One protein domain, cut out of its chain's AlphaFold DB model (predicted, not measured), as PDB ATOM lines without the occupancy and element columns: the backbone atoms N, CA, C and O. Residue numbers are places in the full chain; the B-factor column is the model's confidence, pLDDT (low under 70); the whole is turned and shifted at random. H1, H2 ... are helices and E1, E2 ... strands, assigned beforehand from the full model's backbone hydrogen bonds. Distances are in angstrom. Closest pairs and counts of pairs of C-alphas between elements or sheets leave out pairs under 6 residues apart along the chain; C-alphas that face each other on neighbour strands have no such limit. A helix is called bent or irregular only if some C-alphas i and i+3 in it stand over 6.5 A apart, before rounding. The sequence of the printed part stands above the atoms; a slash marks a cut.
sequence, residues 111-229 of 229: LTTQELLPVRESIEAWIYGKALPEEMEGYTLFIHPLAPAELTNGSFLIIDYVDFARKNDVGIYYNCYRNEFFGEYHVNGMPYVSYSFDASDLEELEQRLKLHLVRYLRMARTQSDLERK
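What this domain is: This is residues 111 to 229 of the 229 residues of an uncharacterized protein of Selenomonas sp. oral taxon 892 str. F0426 (UniProt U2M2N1). A strongly twisted sheet of five strands has one long, bent helix, H3, lying slantwise over one of its faces, while the other face has no named helix. The first arm of H3, H3a, covers the E5 edge and the second, H3b, crosses E3 and E4; the small helices H1 and H2 come before the sheet, near the beginning of H3. The printed part has 119 residues, with named elements in the order H1, H2, E1, E2, E3, E4, E5, H3, and the class is mixed, helices and strands. The strand order across the sheet is E1, E2, E3, E4, E5, all antiparallel. The whole is compact, with a radius of gyration of the C-alphas of 13.8 A, and elongated in outline, spanning 46 by 28 by 22 A.

How they stand to each other: H1, residues 117 to 125, and H2, residues 127 to 130, are close but not clearly touching; their closest C-alphas, of Ile 123 and Gly 129, are 7.5 A apart. Neither is on the sheet. E1, residues 139 to 143, E2, residues 155 to 163, E3, residues 168 to 175, E4, residues 180 to 187, and E5, residues 190 to 199, form a meander, each strand the antiparallel neighbour of the one before, and each successive pair is a hairpin. E1 and E2 have N 140 and O 162 within hydrogen-bond range at 2.9 A. E2 bends by 66 degrees at residue 158; between E2 and E3, N 158 and O 172 are 2.8 A apart. E3 and E4 have N 171 and O 184 at 2.8 A. E4 and E5 have N 185 and O 192 at 2.9 A, and E5 bends by 63 degrees at residue 196. H3, residues 202 to 227, was assigned as one helix by its hydrogen bonds but is bent, with C-alphas 211 and 214 7.8 A apart; its arms H3a, residues 202 to 211, and H3b, residues 214 to 227, stand at a steep tilt of 54 degrees. Both are on the same face of the sheet. H3a, at a height over the sheet of 9.0 A, lies over E5, at 47 degrees to it on the local plane; the closest C-alphas are those of Ala 199 and Leu 205, 5.1 A apart. H3b, at a height of 8.6 A, lies over E3 and E4, at 45 degrees to E3 on the local plane; the C-alphas of Val 187 in E4 and Ala 220 are its closest to that strand, 5.5 A apart. H2 and H3a are close but not clearly touching, with the C-alphas of Tyr 128 and Glu 206 closest at 7.1 A. Every O i to N i+4 pair is within hydrogen-bond range in H3a and H3b, against 3 of 5 in H1, while H2 is too short for such a pair.

Where its parts are: H1 begins at C-alpha 117, (110.287, 240.360, 161.368), and measures 13.3 A; it is irregular, with C-alphas 118 and 121 7.7 A apart. H2 measures 5.3 A and E1 11.6 A. E2 measures 21.7 A, E3 21.8 A, E4 23.9 A and E5 23.3 A. E5 ends at C-alpha 199, (125.632, 249.047, 158.348). H3a measures 14.0 A and H3b 20.3 A, ending at C-alpha 227, (130.919, 271.243, 178.643).

The domain as a whole: The two C-alphas farthest apart, those of Glu 121 and Lys 229, are 46.0 A apart. The printed part has no cut and ends at the chain's last residue. The link from E1 to E2, 11 residues, is long; within it, residues 149 to 150 pair with residues 156 to 157 of E2, antiparallel. The mean pLDDT of the printed part is 96.4, and residue 229 alone is under 70.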
ATOM      1  N   LEU A 111     111.065 243.485 169.694       94.81
ATOM      2  CA  LEU A 111     111.517 242.379 168.837       94.81
ATOM      3  C   LEU A 111     110.342 241.577 168.263       94.81
ATOM      4  O   LEU A 111     110.438 241.015 167.173       94.81
ATOM      5  N   THR A 112     109.219 241.546 168.984       92.25
ATOM      6  CA  THR A 112     108.002 240.816 168.604       92.25
ATOM      7  C   THR A 112     107.129 241.535 167.567       92.25
ATOM      8  O   THR A 112     106.205 240.912 167.030       92.25
ATOM      9  N   THR A 113     107.436 242.788 167.215       93.50
ATOM     10  CA  THR A 113     106.667 243.586 166.246       93.50
ATOM     11  C   THR A 113     106.846 243.090 164.812       93.50
ATOM     12  O   THR A 113     107.796 242.369 164.489       93.50
ATOM     13  N   GLN A 114     105.900 243.433 163.934       93.56
ATOM     14  CA  GLN A 114     105.931 242.982 162.540       93.56
ATOM     15  C   GLN A 114     107.077 243.637 161.760       93.56
ATOM     16  O   GLN A 114     107.671 243.022 160.879       93.56
ATOM     17  N   GLU A 115     107.421 244.860 162.132       94.62
ATOM     18  CA  GLU A 115     108.440 245.715 161.542       94.62
ATOM     19  C   GLU A 115     109.851 245.131 161.696       94.62
ATOM     20  O   GLU A 115     110.691 245.313 160.815       94.62
ATOM     21  N   LEU A 116     110.102 244.385 162.781       95.50
ATOM     22  CA  LEU A 116     111.374 243.696 163.016       95.50
ATOM     23  C   LEU A 116     111.407 242.253 162.496       95.50
ATOM     24  O   LEU A 116     112.468 241.632 162.541       95.50
ATOM     25  N   LEU A 117     110.307 241.716 161.946       93.81
ATOM     26  CA  LEU A 117     110.287 240.360 161.368       93.81
ATOM     27  C   LEU A 117     111.444 240.076 160.391       93.81
ATOM     28  O   LEU A 117     112.019 238.994 160.507       93.81
ATOM     29  N   PRO A 118     111.835 240.993 159.475       92.56
ATOM     30  CA  PRO A 118     112.899 240.716 158.505       92.56
ATOM     31  C   PRO A 118     114.279 240.455 159.124       92.56
ATOM     32  O   PRO A 118     115.095 239.767 158.518       92.56
ATOM     33  N   VAL A 119     114.545 240.996 160.318       95.25
ATOM     34  CA  VAL A 119     115.851 240.904 160.995       95.25
ATOM     35  C   VAL A 119     115.805 240.100 162.295       95.25
ATOM     36  O   VAL A 119     116.856 239.813 162.863       95.25
ATOM     37  N   ARG A 120     114.611 239.703 162.758       96.50
ATOM     38  CA  ARG A 120     114.399 239.039 164.052       96.50
ATOM     39  C   ARG A 120     115.260 237.797 164.227       96.50
ATOM     40  O   ARG A 120     116.016 237.737 165.187       96.50
ATOM     41  N   GLU A 121     115.163 236.830 163.315       96.75
ATOM     42  CA  GLU A 121     115.906 235.566 163.435       96.75
ATOM     43  C   GLU A 121     117.421 235.810 163.451       96.75
ATOM     44  O   GLU A 121     118.152 235.192 164.224       96.75
ATOM     45  N   SER A 122     117.893 236.768 162.648       96.94
ATOM     46  CA  SER A 122     119.301 237.160 162.602       96.94
ATOM     47  C   SER A 122     119.757 237.785 163.923       96.94
ATOM     48  O   SER A 122     120.803 237.399 164.441       96.94
ATOM     49  N   ILE A 123     118.967 238.694 164.505       97.50
ATOM     50  CA  ILE A 123     119.233 239.305 165.818       97.50
ATOM     51  C   ILE A 123     119.219 238.236 166.919       97.50
ATOM     52  O   ILE A 123     120.125 238.178 167.751       97.50
ATOM     53  N   GLU A 124     118.232 237.339 166.900       97.50
ATOM     54  CA  GLU A 124     118.124 236.222 167.840       97.50
ATOM     55  C   GLU A 124     119.285 235.234 167.709       97.50
ATOM     56  O   GLU A 124     119.660 234.612 168.701       97.50
ATOM     57  N   ALA A 125     119.889 235.079 166.532       97.88
ATOM     58  CA  ALA A 125     121.061 234.235 166.316       97.88
ATOM     59  C   ALA A 125     122.399 234.966 166.549       97.88
ATOM     60  O   ALA A 125     123.447 234.317 166.584       97.88
ATOM     61  N   TRP A 126     122.393 236.291 166.739       98.31
ATOM     62  CA  TRP A 126     123.605 237.109 166.748       98.31
ATOM     63  C   TRP A 126     124.451 236.906 168.011       98.31
ATOM     64  O   TRP A 126     124.210 237.492 169.067       98.31
ATOM     65  N   ILE A 127     125.479 236.059 167.897       98.12
ATOM     66  CA  ILE A 127     126.349 235.673 169.019       98.12
ATOM     67  C   ILE A 127     127.063 236.887 169.620       98.12
ATOM     68  O   ILE A 127     127.119 237.008 170.841       98.12
ATOM     69  N   TYR A 128     127.586 237.790 168.785       98.25
ATOM     70  CA  TYR A 128     128.275 238.986 169.268       98.25
ATOM     71  C   TYR A 128     127.334 239.920 170.032       98.25
ATOM     72  O   TYR A 128     127.682 240.347 171.128       98.25
ATOM     73  N   GLY A 129     126.128 240.171 169.508       97.44
ATOM     74  CA  GLY A 129     125.120 240.996 170.182       97.44
ATOM     75  C   GLY A 129     124.741 240.464 171.566       97.44
ATOM     76  O   GLY A 129     124.606 241.239 172.503       97.44
ATOM     77  N   LYS A 130     124.649 239.136 171.721       97.56
ATOM     78  CA  LYS A 130     124.407 238.473 173.019       97.56
ATOM     79  C   LYS A 130     125.596 238.497 173.978       97.56
ATOM     80  O   LYS A 130     125.423 238.212 175.156       97.56
ATOM     81  N   ALA A 131     126.796 238.730 173.461       97.88
ATOM     82  CA  ALA A 131     128.035 238.753 174.229       97.88
ATOM     83  C   ALA A 131     128.500 240.183 174.550       97.88
ATOM     84  O   ALA A 131     129.601 240.359 175.079       97.88
ATOM     85  N   LEU A 132     127.692 241.197 174.216       98.31
ATOM     86  CA  LEU A 132     127.931 242.574 174.620       98.31
ATOM     87  C   LEU A 132     127.997 242.647 176.157       98.31
ATOM     88  O   LEU A 132     127.138 242.079 176.827       98.31
ATOM     89  N   PRO A 133     129.033 243.280 176.735       98.19
ATOM     90  CA  PRO A 133     129.160 243.358 178.182       98.19
ATOM     91  C   PRO A 133     128.104 244.290 178.777       98.19
ATOM     92  O   PRO A 133     127.844 245.358 178.238       98.19
ATOM     93  N   GLU A 134     127.580 243.930 179.948       98.25
ATOM     94  CA  GLU A 134     126.630 244.771 180.696       98.25
ATOM     95  C   GLU A 134     127.216 246.140 181.072       98.25
ATOM     96  O   GLU A 134     126.488 247.108 181.238       98.25
ATOM     97  N   GLU A 135     128.542 246.231 181.193       98.38
ATOM     98  CA  GLU A 135     129.263 247.448 181.560       98.38
ATOM     99  C   GLU A 135     130.448 247.679 180.615       98.38
ATOM    100  O   GLU A 135     131.274 246.785 180.395       98.38
ATOM    101  N   MET A 136     130.575 248.896 180.084       97.81
ATOM    102  CA  MET A 136     131.666 249.286 179.189       97.81
ATOM    103  C   MET A 136     132.029 250.763 179.369       97.81
ATOM    104  O   MET A 136     131.198 251.643 179.207       97.81
ATOM    105  N   GLU A 137     133.295 251.062 179.684       97.56
ATOM    106  CA  GLU A 137     133.805 252.448 179.811       97.56
ATOM    107  C   GLU A 137     133.039 253.345 180.819       97.56
ATOM    108  O   GLU A 137     133.146 254.575 180.782       97.56
ATOM    109  N   GLY A 138     132.324 252.731 181.771       96.25
ATOM    110  CA  GLY A 138     131.473 253.414 182.753       96.25
ATOM    111  C   GLY A 138     130.035 253.665 182.287       96.25
ATOM    112  O   GLY A 138     129.346 254.452 182.923       96.25
ATOM    113  N   TYR A 139     129.624 253.030 181.190       98.56
ATOM    114  CA  TYR A 139     128.256 252.994 180.689       98.56
ATOM    115  C   TYR A 139     127.663 251.604 180.918       98.56
ATOM    116  O   TYR A 139     128.360 250.604 180.723       98.56
ATOM    117  N   THR A 140     126.372 251.557 181.228       98.50
ATOM    118  CA  THR A 140     125.594 250.322 181.372       98.50
ATOM    119  C   THR A 140     124.866 250.009 180.066       98.50
ATOM    120  O   THR A 140     124.335 250.916 179.425       98.50
ATOM    121  N   LEU A 141     124.809 248.737 179.670       98.62
ATOM    122  CA  LEU A 141     123.989 248.267 178.553       98.62
ATOM    123  C   LEU A 141     122.507 248.313 178.948       98.62
ATOM    124  O   LEU A 141     121.998 247.431 179.632       98.62
ATOM    125  N   PHE A 142     121.812 249.370 178.539       98.06
ATOM    126  CA  PHE A 142     120.416 249.616 178.894       98.06
ATOM    127  C   PHE A 142     119.435 248.962 177.922       98.06
ATOM    128  O   PHE A 142     118.495 248.296 178.356       98.06
ATOM    129  N   ILE A 143     119.662 249.109 176.613       98.00
ATOM    130  CA  ILE A 143     118.871 248.414 175.591       98.00
ATOM    131  C   ILE A 143     119.701 247.286 175.000       98.00
ATOM    132  O   ILE A 143     120.804 247.500 174.498       98.00
ATOM    133  N   HIS A 144     119.150 246.075 175.061       97.19
ATOM    134  CA  HIS A 144     119.784 244.863 174.562       97.19
ATOM    135  C   HIS A 144     119.208 244.489 173.186       97.19
ATOM    136  O   HIS A 144     117.994 244.604 173.006       97.19
ATOM    137  N   PRO A 145     119.994 243.894 172.263       97.12
ATOM    138  CA  PRO A 145     119.481 243.450 170.960       97.12
ATOM    139  C   PRO A 145     118.250 242.534 171.019       97.12
ATOM    140  O   PRO A 145     117.467 242.484 170.080       97.12
ATOM    141  N   LEU A 146     118.068 241.803 172.124       96.31
ATOM    142  CA  LEU A 146     116.944 240.877 172.333       96.31
ATOM    143  C   LEU A 146     115.714 241.533 172.980       96.31
ATOM    144  O   LEU A 146     114.674 240.888 173.116       96.31
ATOM    145  N   ALA A 147     115.842 242.789 173.396       96.25
ATOM    146  CA  ALA A 147     114.785 243.608 173.967       96.25
ATOM    147  C   ALA A 147     114.873 245.051 173.423       96.25
ATOM    148  O   ALA A 147     115.032 245.987 174.209       96.25
ATOM    149  N   PRO A 148     114.817 245.241 172.089       97.56
ATOM    150  CA  PRO A 148     114.855 246.558 171.481       97.56
ATOM    151  C   PRO A 148     113.624 247.376 171.866       97.56
ATOM    152  O   PRO A 148     112.566 246.831 172.201       97.56
ATOM    153  N   ALA A 149     113.759 248.693 171.754       96.94
ATOM    154  CA  ALA A 149     112.674 249.638 171.967       96.94
ATOM    155  C   ALA A 149     112.211 250.248 170.639       96.94
ATOM    156  O   ALA A 149     113.027 250.607 169.789       96.94
ATOM    157  N   GLU A 150     110.898 250.377 170.465       96.12
ATOM    158  CA  GLU A 150     110.306 251.055 169.314       96.12
ATOM    159  C   GLU A 150     110.362 252.578 169.494       96.12
ATOM    160  O   GLU A 150     110.103 253.101 170.580       96.12
ATOM    161  N   LEU A 151     110.702 253.285 168.418       95.25
ATOM    162  CA  LEU A 151     110.706 254.743 168.344       95.25
ATOM    163  C   LEU A 151     109.761 255.205 167.224       95.25
ATOM    164  O   LEU A 151     108.903 254.473 166.743       95.25
ATOM    165  N   THR A 152     109.911 256.450 166.778       92.19
ATOM    166  CA  THR A 152     109.140 256.982 165.647       92.19
ATOM    167  C   THR A 152     109.806 256.686 164.304       92.19
ATOM    168  O   THR A 152     110.977 256.317 164.220       92.19
ATOM    169  N   ASN A 153     109.046 256.877 163.221       91.50
ATOM    170  CA  ASN A 153     109.543 256.822 161.840       91.50
ATOM    171  C   ASN A 153     110.215 255.488 161.460       91.50
ATOM    172  O   ASN A 153     111.127 255.458 160.632       91.50
ATOM    173  N   GLY A 154     109.734 254.385 162.044       94.38
ATOM    174  CA  GLY A 154     110.218 253.033 161.757       94.38
ATOM    175  C   GLY A 154     111.595 252.727 162.343       94.38
ATOM    176  O   GLY A 154     112.225 251.760 161.921       94.38
ATOM    177  N   SER A 155     112.081 253.555 163.269       96.62
ATOM    178  CA  SER A 155     113.346 253.333 163.963       96.62
ATOM    179  C   SER A 155     113.140 252.520 165.239       96.62
ATOM    180  O   SER A 155     112.186 252.733 165.984       96.62
ATOM    181  N   PHE A 156     114.078 251.621 165.506       98.00
ATOM    182  CA  PHE A 156     114.133 250.787 166.700       98.00
ATOM    183  C   PHE A 156     115.500 250.961 167.345       98.00
ATOM    184  O   PHE A 156     116.510 250.804 166.663       98.00
ATOM    185  N   LEU A 157     115.544 251.271 168.636       98.19
ATOM    186  CA  LEU A 157     116.780 251.268 169.414       98.19
ATOM    187  C   LEU A 157     117.133 249.811 169.723       98.19
ATOM    188  O   LEU A 157     116.379 249.127 170.413       98.19
ATOM    189  N   ILE A 158     118.234 249.323 169.153       98.38
ATOM    190  CA  ILE A 158     118.663 247.918 169.224       98.38
ATOM    191  C   ILE A 158     119.712 247.712 170.314       98.38
ATOM    192  O   ILE A 158     119.678 246.706 171.017       98.38
ATOM    193  N   ILE A 159     120.652 248.646 170.446       98.62
ATOM    194  CA  ILE A 159     121.672 248.652 171.499       98.62
ATOM    195  C   ILE A 159     121.711 250.053 172.075       98.62
ATOM    196  O   ILE A 159     121.736 251.009 171.306       98.62
ATOM    197  N   ASP A 160     121.785 250.173 173.392       98.62
ATOM    198  CA  ASP A 160     122.066 251.454 174.026       98.62
ATOM    199  C   ASP A 160     122.975 251.276 175.232       98.62
ATOM    200  O   ASP A 160     122.631 250.552 176.167       98.62
ATOM    201  N   TYR A 161     124.139 251.919 175.200       98.81
ATOM    202  CA  TYR A 161     125.025 252.028 176.355       98.81
ATOM    203  C   TYR A 161     124.875 253.413 176.954       98.81
ATOM    204  O   TYR A 161     125.222 254.384 176.288       98.81
ATOM    205  N   VAL A 162     124.447 253.506 178.211       98.62
ATOM    206  CA  VAL A 162     124.055 254.769 178.846       98.62
ATOM    207  C   VAL A 162     124.818 255.055 180.141       98.62
ATOM    208  O   VAL A 162     125.081 254.172 180.954       98.62
ATOM    209  N   ASP A 163     125.144 256.329 180.348       98.06
ATOM    210  CA  ASP A 163     125.496 256.918 181.640       98.06
ATOM    211  C   ASP A 163     124.373 257.893 182.025       98.06
ATOM    212  O   ASP A 163     124.338 259.055 181.596       98.06
ATOM    213  N   PHE A 164     123.440 257.414 182.853       96.25
ATOM    214  CA  PHE A 164     122.279 258.192 183.288       96.25
ATOM    215  C   PHE A 164     122.654 259.441 184.089       96.25
ATOM    216  O   PHE A 164     121.996 260.474 183.965       96.25
ATOM    217  N   ALA A 165     123.721 259.382 184.893       94.81
ATOM    218  CA  ALA A 165     124.158 260.522 185.700       94.81
ATOM    219  C   ALA A 165     124.670 261.665 184.813       94.81
ATOM    220  O   ALA A 165     124.563 262.852 185.155       94.81
ATOM    221  N   ARG A 166     125.230 261.311 183.653       94.75
ATOM    222  CA  ARG A 166     125.713 262.283 182.676       94.75
ATOM    223  C   ARG A 166     124.704 262.652 181.609       94.75
ATOM    224  O   ARG A 166     124.867 263.715 181.018       94.75
ATOM    225  N   LYS A 167     123.658 261.842 181.434       96.69
ATOM    226  CA  LYS A 167     122.783 261.868 180.260       96.69
ATOM    227  C   LYS A 167     123.586 261.688 178.969       96.69
ATOM    228  O   LYS A 167     123.390 262.415 178.000       96.69
ATOM    229  N   ASN A 168     124.526 260.749 178.986       98.06
ATOM    230  CA  ASN A 168     125.262 260.364 177.792       98.06
ATOM    231  C   ASN A 168     124.839 258.968 177.370       98.06
ATOM    232  O   ASN A 168     124.616 258.123 178.234       98.06
ATOM    233  N   ASP A 169     124.863 258.693 176.076       98.56
ATOM    234  CA  ASP A 169     124.752 257.336 175.555       98.56
ATOM    235  C   ASP A 169     125.545 257.147 174.257       98.56
ATOM    236  O   ASP A 169     126.120 258.092 173.709       98.56
ATOM    237  N   VAL A 170     125.582 255.904 173.785       98.69
ATOM    238  CA  VAL A 170     125.845 255.556 172.389       98.69
ATOM    239  C   VAL A 170     124.793 254.529 171.981       98.69
ATOM    240  O   VAL A 170     124.872 253.363 172.380       98.69
ATOM    241  N   GLY A 171     123.838 254.979 171.174       98.44
ATOM    242  CA  GLY A 171     122.711 254.194 170.692       98.44
ATOM    243  C   GLY A 171     122.939 253.669 169.275       98.44
ATOM    244  O   GLY A 171     123.411 254.386 168.389       98.44
ATOM    245  N   ILE A 172     122.574 252.410 169.050       98.69
ATOM    246  CA  ILE A 172     122.526 251.774 167.733       98.69
ATOM    247  C   ILE A 172     121.078 251.495 167.387       98.69
ATOM    248  O   ILE A 172     120.356 250.828 168.130       98.69
ATOM    249  N   TYR A 173     120.689 251.955 166.213       98.44
ATOM    250  CA  TYR A 173     119.325 251.932 165.742       98.44
ATOM    251  C   TYR A 173     119.221 251.062 164.500       98.44
ATOM    252  O   TYR A 173     120.176 250.936 163.737       98.44
ATOM    253  N   TYR A 174     118.043 250.500 164.274       98.38
ATOM    254  CA  TYR A 174     117.651 249.873 163.019       98.38
ATOM    255  C   TYR A 174     116.427 250.593 162.471       98.38
ATOM    256  O   TYR A 174     115.460 250.795 163.203       98.38
ATOM    257  N   ASN A 175     116.444 250.971 161.193       97.88
ATOM    258  CA  ASN A 175     115.272 251.535 160.534       97.88
ATOM    259  C   ASN A 175     114.638 250.507 159.592       97.88
ATOM    260  O   ASN A 175     115.260 250.098 158.612       97.88
ATOM    261  N   CYS A 176     113.382 250.133 159.839       96.81
ATOM    262  CA  CYS A 176     112.697 249.106 159.053       96.81
ATOM    263  C   CYS A 176     112.334 249.557 157.627       96.81
ATOM    264  O   CYS A 176     112.195 248.713 156.744       96.81
ATOM    265  N   TYR A 177     112.223 250.864 157.369       95.69
ATOM    266  CA  TYR A 177     111.933 251.384 156.029       95.69
ATOM    267  C   TYR A 177     113.172 251.431 155.135       95.69
ATOM    268  O   TYR A 177     113.063 251.256 153.923       95.69
ATOM    269  N   ARG A 178     114.345 251.675 155.728       95.06
ATOM    270  CA  ARG A 178     115.636 251.664 155.025       95.06
ATOM    271  C   ARG A 178     116.297 250.291 155.024       95.06
ATOM    272  O   ARG A 178     117.121 250.040 154.155       95.06
ATOM    273  N   ASN A 179     115.909 249.422 155.957       95.81
ATOM    274  CA  ASN A 179     116.554 248.137 156.216       95.81
ATOM    275  C   ASN A 179     118.064 248.311 156.475       95.81
ATOM    276  O   ASN A 179     118.895 247.637 155.875       95.81
ATOM    277  N   GLU A 180     118.403 249.267 157.342       96.75
ATOM    278  CA  GLU A 180     119.781 249.658 157.662       96.75
ATOM    279  C   GLU A 180     119.913 249.961 159.158       96.75
ATOM    280  O   GLU A 180     118.977 250.467 159.794       96.75
ATOM    281  N   PHE A 181     121.097 249.688 159.697       98.25
ATOM    282  CA  PHE A 181     121.523 250.128 161.016       98.25
ATOM    283  C   PHE A 181     122.253 251.466 160.927       98.25
ATOM    284  O   PHE A 181     122.924 251.750 159.936       98.25
ATOM    285  N   PHE A 182     122.134 252.275 161.975       98.06
ATOM    286  CA  PHE A 182     122.827 253.556 162.114       98.06
ATOM    287  C   PHE A 182     123.087 253.859 163.592       98.06
ATOM    288  O   PHE A 182     122.554 253.182 164.473       98.06
ATOM    289  N   GLY A 183     123.919 254.861 163.879       97.94
ATOM    290  CA  GLY A 183     124.258 255.228 165.251       97.94
ATOM    291  C   GLY A 183     124.000 256.691 165.579       97.94
ATOM    292  O   GLY A 183     124.211 257.581 164.756       97.94
ATOM    293  N   GLU A 184     123.634 256.934 166.828       97.81
ATOM    294  CA  GLU A 184     123.589 258.262 167.440       97.81
ATOM    295  C   GLU A 184     124.244 258.196 168.822       97.81
ATOM    296  O   GLU A 184     124.414 257.122 169.397       97.81
ATOM    297  N   TYR A 185     124.673 259.334 169.348       98.06
ATOM    298  CA  TYR A 185     125.193 259.425 170.708       98.06
ATOM    299  C   TYR A 185     124.754 260.736 171.344       98.06
ATOM    300  O   TYR A 185     124.679 261.762 170.667       98.06
ATOM    301  N   HIS A 186     124.510 260.711 172.646       98.19
ATOM    302  CA  HIS A 186     124.138 261.882 173.419       98.19
ATOM    303  C   HIS A 186     125.296 262.352 174.298       98.19
ATOM    304  O   HIS A 186     126.036 261.561 174.893       98.19
ATOM    305  N   VAL A 187     125.429 263.673 174.411       97.69
ATOM    306  CA  VAL A 187     126.321 264.333 175.371       97.69
ATOM    307  C   VAL A 187     125.490 265.305 176.189       97.69
ATOM    308  O   VAL A 187     124.907 266.233 175.639       97.69
ATOM    309  N   ASN A 188     125.406 265.088 177.503       96.12
ATOM    310  CA  ASN A 188     124.579 265.896 178.404       96.12
ATOM    311  C   ASN A 188     123.108 266.024 177.942       96.12
ATOM    312  O   ASN A 188     122.462 267.044 178.179       96.12
ATOM    313  N   GLY A 189     122.571 264.986 177.294       94.25
ATOM    314  CA  GLY A 189     121.224 264.944 176.723       94.25
ATOM    315  C   GLY A 189     121.095 265.536 175.316       94.25
ATOM    316  O   GLY A 189     120.005 265.496 174.758       94.25
ATOM    317  N   MET A 190     122.171 266.064 174.725       94.81
ATOM    318  CA  MET A 190     122.158 266.588 173.357       94.81
ATOM    319  C   MET A 190     122.511 265.492 172.343       94.81
ATOM    320  O   MET A 190     123.583 264.902 172.488       94.81
ATOM    321  N   PRO A 191     121.666 265.229 171.327       95.81
ATOM    322  CA  PRO A 191     121.899 264.184 170.329       95.81
ATOM    323  C   PRO A 191     122.915 264.590 169.258       95.81
ATOM    324  O   PRO A 191     122.939 265.734 168.795       95.81
ATOM    325  N   TYR A 192     123.686 263.611 168.786       96.94
ATOM    326  CA  TYR A 192     124.618 263.732 167.669       96.94
ATOM    327  C   TYR A 192     124.574 262.484 166.783       96.94
ATOM    328  O   TYR A 192     124.617 261.353 167.262       96.94
ATOM    329  N   VAL A 193     124.564 262.691 165.466       95.38
ATOM    330  CA  VAL A 193     124.570 261.599 164.479       95.38
ATOM    331  C   VAL A 193     125.971 261.002 164.333       95.38
ATOM    332  O   VAL A 193     126.973 261.722 164.297       95.38
ATOM    333  N   SER A 194     126.044 259.679 164.178       94.88
ATOM    334  CA  SER A 194     127.268 258.942 163.877       94.88
ATOM    335  C   SER A 194     127.103 258.033 162.662       94.88
ATOM    336  O   SER A 194     126.523 256.955 162.744       94.88
ATOM    337  N   TYR A 195     127.761 258.401 161.564       96.56
ATOM    338  CA  TYR A 195     127.869 257.554 160.369       96.56
ATOM    339  C   TYR A 195     128.879 256.403 160.529       96.56
ATOM    340  O   TYR A 195     129.051 255.580 159.635       96.56
ATOM    341  N   SER A 196     129.598 256.335 161.659       98.00
ATOM    342  CA  SER A 196     130.590 255.276 161.902       98.00
ATOM    343  C   SER A 196     129.944 253.909 162.140       98.00
ATOM    344  O   SER A 196     130.637 252.898 162.057       98.00
ATOM    345  N   PHE A 197     128.650 253.880 162.466       98.19
ATOM    346  CA  PHE A 197     127.889 252.662 162.745       98.19
ATOM    347  C   PHE A 197     126.924 252.278 161.622       98.19
ATOM    348  O   PHE A 197     126.205 251.295 161.777       98.19
ATOM    349  N   ASP A 198     126.924 253.019 160.511       98.19
ATOM    350  CA  ASP A 198     126.101 252.689 159.353       98.19
ATOM    351  C   ASP A 198     126.475 251.293 158.844       98.19
ATOM    352  O   ASP A 198     127.649 250.998 158.583       98.19
ATOM    353  N   ALA A 199     125.467 250.430 158.757       98.25
ATOM    354  CA  ALA A 199     125.632 249.047 158.348       98.25
ATOM    355  C   ALA A 199     124.357 248.509 157.698       98.25
ATOM    356  O   ALA A 199     123.245 248.775 158.152       98.25
ATOM    357  N   SER A 200     124.526 247.717 156.646       96.44
ATOM    358  CA  SER A 200     123.407 247.086 155.931       96.44
ATOM    359  C   SER A 200     122.938 245.770 156.565       96.44
ATOM    360  O   SER A 200     121.801 245.347 156.356       96.44
ATOM    361  N   ASP A 201     123.789 245.136 157.373       96.81
ATOM    362  CA  ASP A 201     123.506 243.881 158.064       96.81
ATOM    363  C   ASP A 201     124.264 243.769 159.403       96.81
ATOM    364  O   ASP A 201     125.036 244.650 159.793       96.81
ATOM    365  N   LEU A 202     124.016 242.678 160.138       97.81
ATOM    366  CA  LEU A 202     124.619 242.437 161.453       97.81
ATOM    367  C   LEU A 202     126.117 242.116 161.394       97.81
ATOM    368  O   LEU A 202     126.816 242.357 162.378       97.81
ATOM    369  N   GLU A 203     126.621 241.576 160.280       97.81
ATOM    370  CA  GLU A 203     128.049 241.280 160.134       97.81
ATOM    371  C   GLU A 203     128.836 242.584 159.983       97.81
ATOM    372  O   GLU A 203     129.820 242.806 160.695       97.81
ATOM    373  N   GLU A 204     128.369 243.482 159.113       98.31
ATOM    374  CA  GLU A 204     128.937 244.819 158.982       98.31
ATOM    375  C   GLU A 204     128.795 245.592 160.299       98.31
ATOM    376  O   GLU A 204     129.785 246.149 160.786       98.31
ATOM    377  N   LEU A 205     127.615 245.566 160.931       98.62
ATOM    378  CA  LEU A 205     127.388 246.245 162.208       98.62
ATOM    379  C   LEU A 205     128.356 245.754 163.289       98.62
ATOM    380  O   LEU A 205     128.929 246.559 164.023       98.62
ATOM    381  N   GLU A 206     128.585 244.446 163.382       98.69
ATOM    382  CA  GLU A 206     129.544 243.869 164.321       98.69
ATOM    383  C   GLU A 206     130.961 244.418 164.103       98.69
ATOM    384  O   GLU A 206     131.646 244.781 165.066       98.69
ATOM    385  N   GLN A 207     131.405 244.525 162.849       98.62
ATOM    386  CA  GLN A 207     132.702 245.119 162.525       98.62
ATOM    387  C   GLN A 207     132.753 246.596 162.941       98.62
ATOM    388  O   GLN A 207     133.731 247.018 163.565       98.62
ATOM    389  N   ARG A 208     131.692 247.371 162.671       98.50
ATOM    390  CA  ARG A 208     131.596 248.777 163.101       98.50
ATOM    391  C   ARG A 208     131.657 248.912 164.620       98.50
ATOM    392  O   ARG A 208     132.431 249.722 165.129       98.50
ATOM    393  N   LEU A 209     130.904 248.091 165.351       98.69
ATOM    394  CA  LEU A 209     130.884 248.087 166.815       98.69
ATOM    395  C   LEU A 209     132.274 247.806 167.391       98.69
ATOM    396  O   LEU A 209     132.750 248.569 168.233       98.69
ATOM    397  N   LYS A 210     132.966 246.777 166.887       98.50
ATOM    398  CA  LYS A 210     134.337 246.436 167.306       98.50
ATOM    399  C   LYS A 210     135.328 247.578 167.078       98.50
ATOM    400  O   LYS A 210     136.236 247.773 167.883       98.50
ATOM    401  N   LEU A 211     135.170 248.329 165.989       98.31
ATOM    402  CA  LEU A 211     136.072 249.423 165.624       98.31
ATOM    403  C   LEU A 211     135.768 250.733 166.360       98.31
ATOM    404  O   LEU A 211     136.685 251.525 166.604       98.31
ATOM    405  N   HIS A 212     134.499 251.002 166.675       98.56
ATOM    406  CA  HIS A 212     134.056 252.353 167.016       98.56
ATOM    407  C   HIS A 212     133.397 252.493 168.390       98.56
ATOM    408  O   HIS A 212     133.522 253.570 168.972       98.56
ATOM    409  N   LEU A 213     132.777 251.453 168.959       98.50
ATOM    410  CA  LEU A 213     131.954 251.585 170.171       98.50
ATOM    411  C   LEU A 213     132.718 252.216 171.348       98.50
ATOM    412  O   LEU A 213     132.361 253.293 171.818       98.50
ATOM    413  N   VAL A 214     133.844 251.618 171.749       98.50
ATOM    414  CA  VAL A 214     134.686 252.123 172.855       98.50
ATOM    415  C   VAL A 214     135.177 253.550 172.597       98.50
ATOM    416  O   VAL A 214     135.257 254.370 173.514       98.50
ATOM    417  N   ARG A 215     135.508 253.876 171.341       98.06
ATOM    418  CA  ARG A 215     135.944 255.226 170.968       98.06
ATOM    419  C   ARG A 215     134.823 256.242 171.197       98.06
ATOM    420  O   ARG A 215     135.109 257.305 171.743       98.06
ATOM    421  N   TYR A 216     133.592 255.928 170.795       98.44
ATOM    422  CA  TYR A 216     132.447 256.826 170.957       98.44
ATOM    423  C   TYR A 216     132.053 257.002 172.425       98.44
ATOM    424  O   TYR A 216     131.869 258.140 172.847       98.44
ATOM    425  N   LEU A 217     132.056 255.934 173.230       98.50
ATOM    426  CA  LEU A 217     131.785 256.024 174.675       98.50
ATOM    427  C   LEU A 217     132.771 256.973 175.376       98.50
ATOM    428  O   LEU A 217     132.386 257.886 176.107       98.50
ATOM    429  N   ARG A 218     134.071 256.831 175.089       98.19
ATOM    430  CA  ARG A 218     135.104 257.734 175.628       98.19
ATOM    431  C   ARG A 218     134.960 259.165 175.116       98.19
ATOM    432  O   ARG A 218     135.201 260.108 175.871       98.19
ATOM    433  N   MET A 219     134.605 259.330 173.843       96.94
ATOM    434  CA  MET A 219     134.422 260.640 173.219       96.94
ATOM    435  C   MET A 219     133.260 261.401 173.860       96.94
ATOM    436  O   MET A 219     133.471 262.529 174.300       96.94
ATOM    437  N   ALA A 220     132.086 260.775 173.983       96.88
ATOM    438  CA  ALA A 220     130.905 261.370 174.606       96.88
ATOM    439  C   ALA A 220     131.187 261.784 176.059       96.88
ATOM    440  O   ALA A 220     130.893 262.909 176.468       96.88
ATOM    441  N   ARG A 221     131.871 260.923 176.824       96.69
ATOM    442  CA  ARG A 221     132.326 261.249 178.181       96.69
ATOM    443  C   ARG A 221     133.278 262.445 178.219       96.69
ATOM    444  O   ARG A 221     133.076 263.359 179.012       96.69
ATOM    445  N   THR A 222     134.295 262.451 177.358       96.56
ATOM    446  CA  THR A 222     135.289 263.537 177.305       96.56
ATOM    447  C   THR A 222     134.635 264.866 176.943       96.56
ATOM    448  O   THR A 222     134.943 265.887 177.550       96.56
ATOM    449  N   GLN A 223     133.715 264.856 175.979       95.75
ATOM    450  CA  GLN A 223     132.970 266.047 175.587       95.75
ATOM    451  C   GLN A 223     132.075 266.547 176.730       95.75
ATOM    452  O   GLN A 223     132.119 267.730 177.061       95.75
ATOM    453  N   SER A 224     131.362 265.646 177.414       93.88
ATOM    454  CA  SER A 224     130.544 265.991 178.586       93.88
ATOM    455  C   SER A 224     131.369 266.653 179.696       93.88
ATOM    456  O   SER A 224     130.935 267.647 180.278       93.88
ATOM    457  N   ASP A 225     132.580 266.151 179.961       93.19
ATOM    458  CA  ASP A 225     133.504 266.730 180.945       93.19
ATOM    459  C   ASP A 225     134.028 268.123 180.551       93.19
ATOM    460  O   ASP A 225     134.416 268.898 181.428       93.19
ATOM    461  N   LEU A 226     134.080 268.446 179.255       92.69
ATOM    462  CA  LEU A 226     134.480 269.770 178.771       92.69
ATOM    463  C   LEU A 226     133.341 270.785 178.880       92.69
ATOM    464  O   LEU A 226     133.599 271.925 179.241       92.69
ATOM    465  N   GLU A 227     132.104 270.372 178.605       90.06
ATOM    466  CA  GLU A 227     130.919 271.243 178.643       90.06
ATOM    467  C   GLU A 227     130.430 271.550 180.066       90.06
ATOM    468  O   GLU A 227     129.750 272.547 180.287       90.06
ATOM    469  N   ARG A 228     130.766 270.699 181.044       77.38
ATOM    470  CA  ARG A 228     130.412 270.901 182.462       77.38
ATOM    471  C   ARG A 228     131.385 271.809 183.230       77.38
ATOM    472  O   ARG A 228     131.154 272.042 184.417       77.38
ATOM    473  N   LYS A 229     132.479 272.257 182.606       56.81
ATOM    474  CA  LYS A 229     133.465 273.181 183.197       56.81
ATOM    475  C   LYS A 229     133.121 274.626 182.880       56.81
ATOM    476  O   LYS A 229     133.310 275.453 183.798       56.81
TER     477      LYS A 229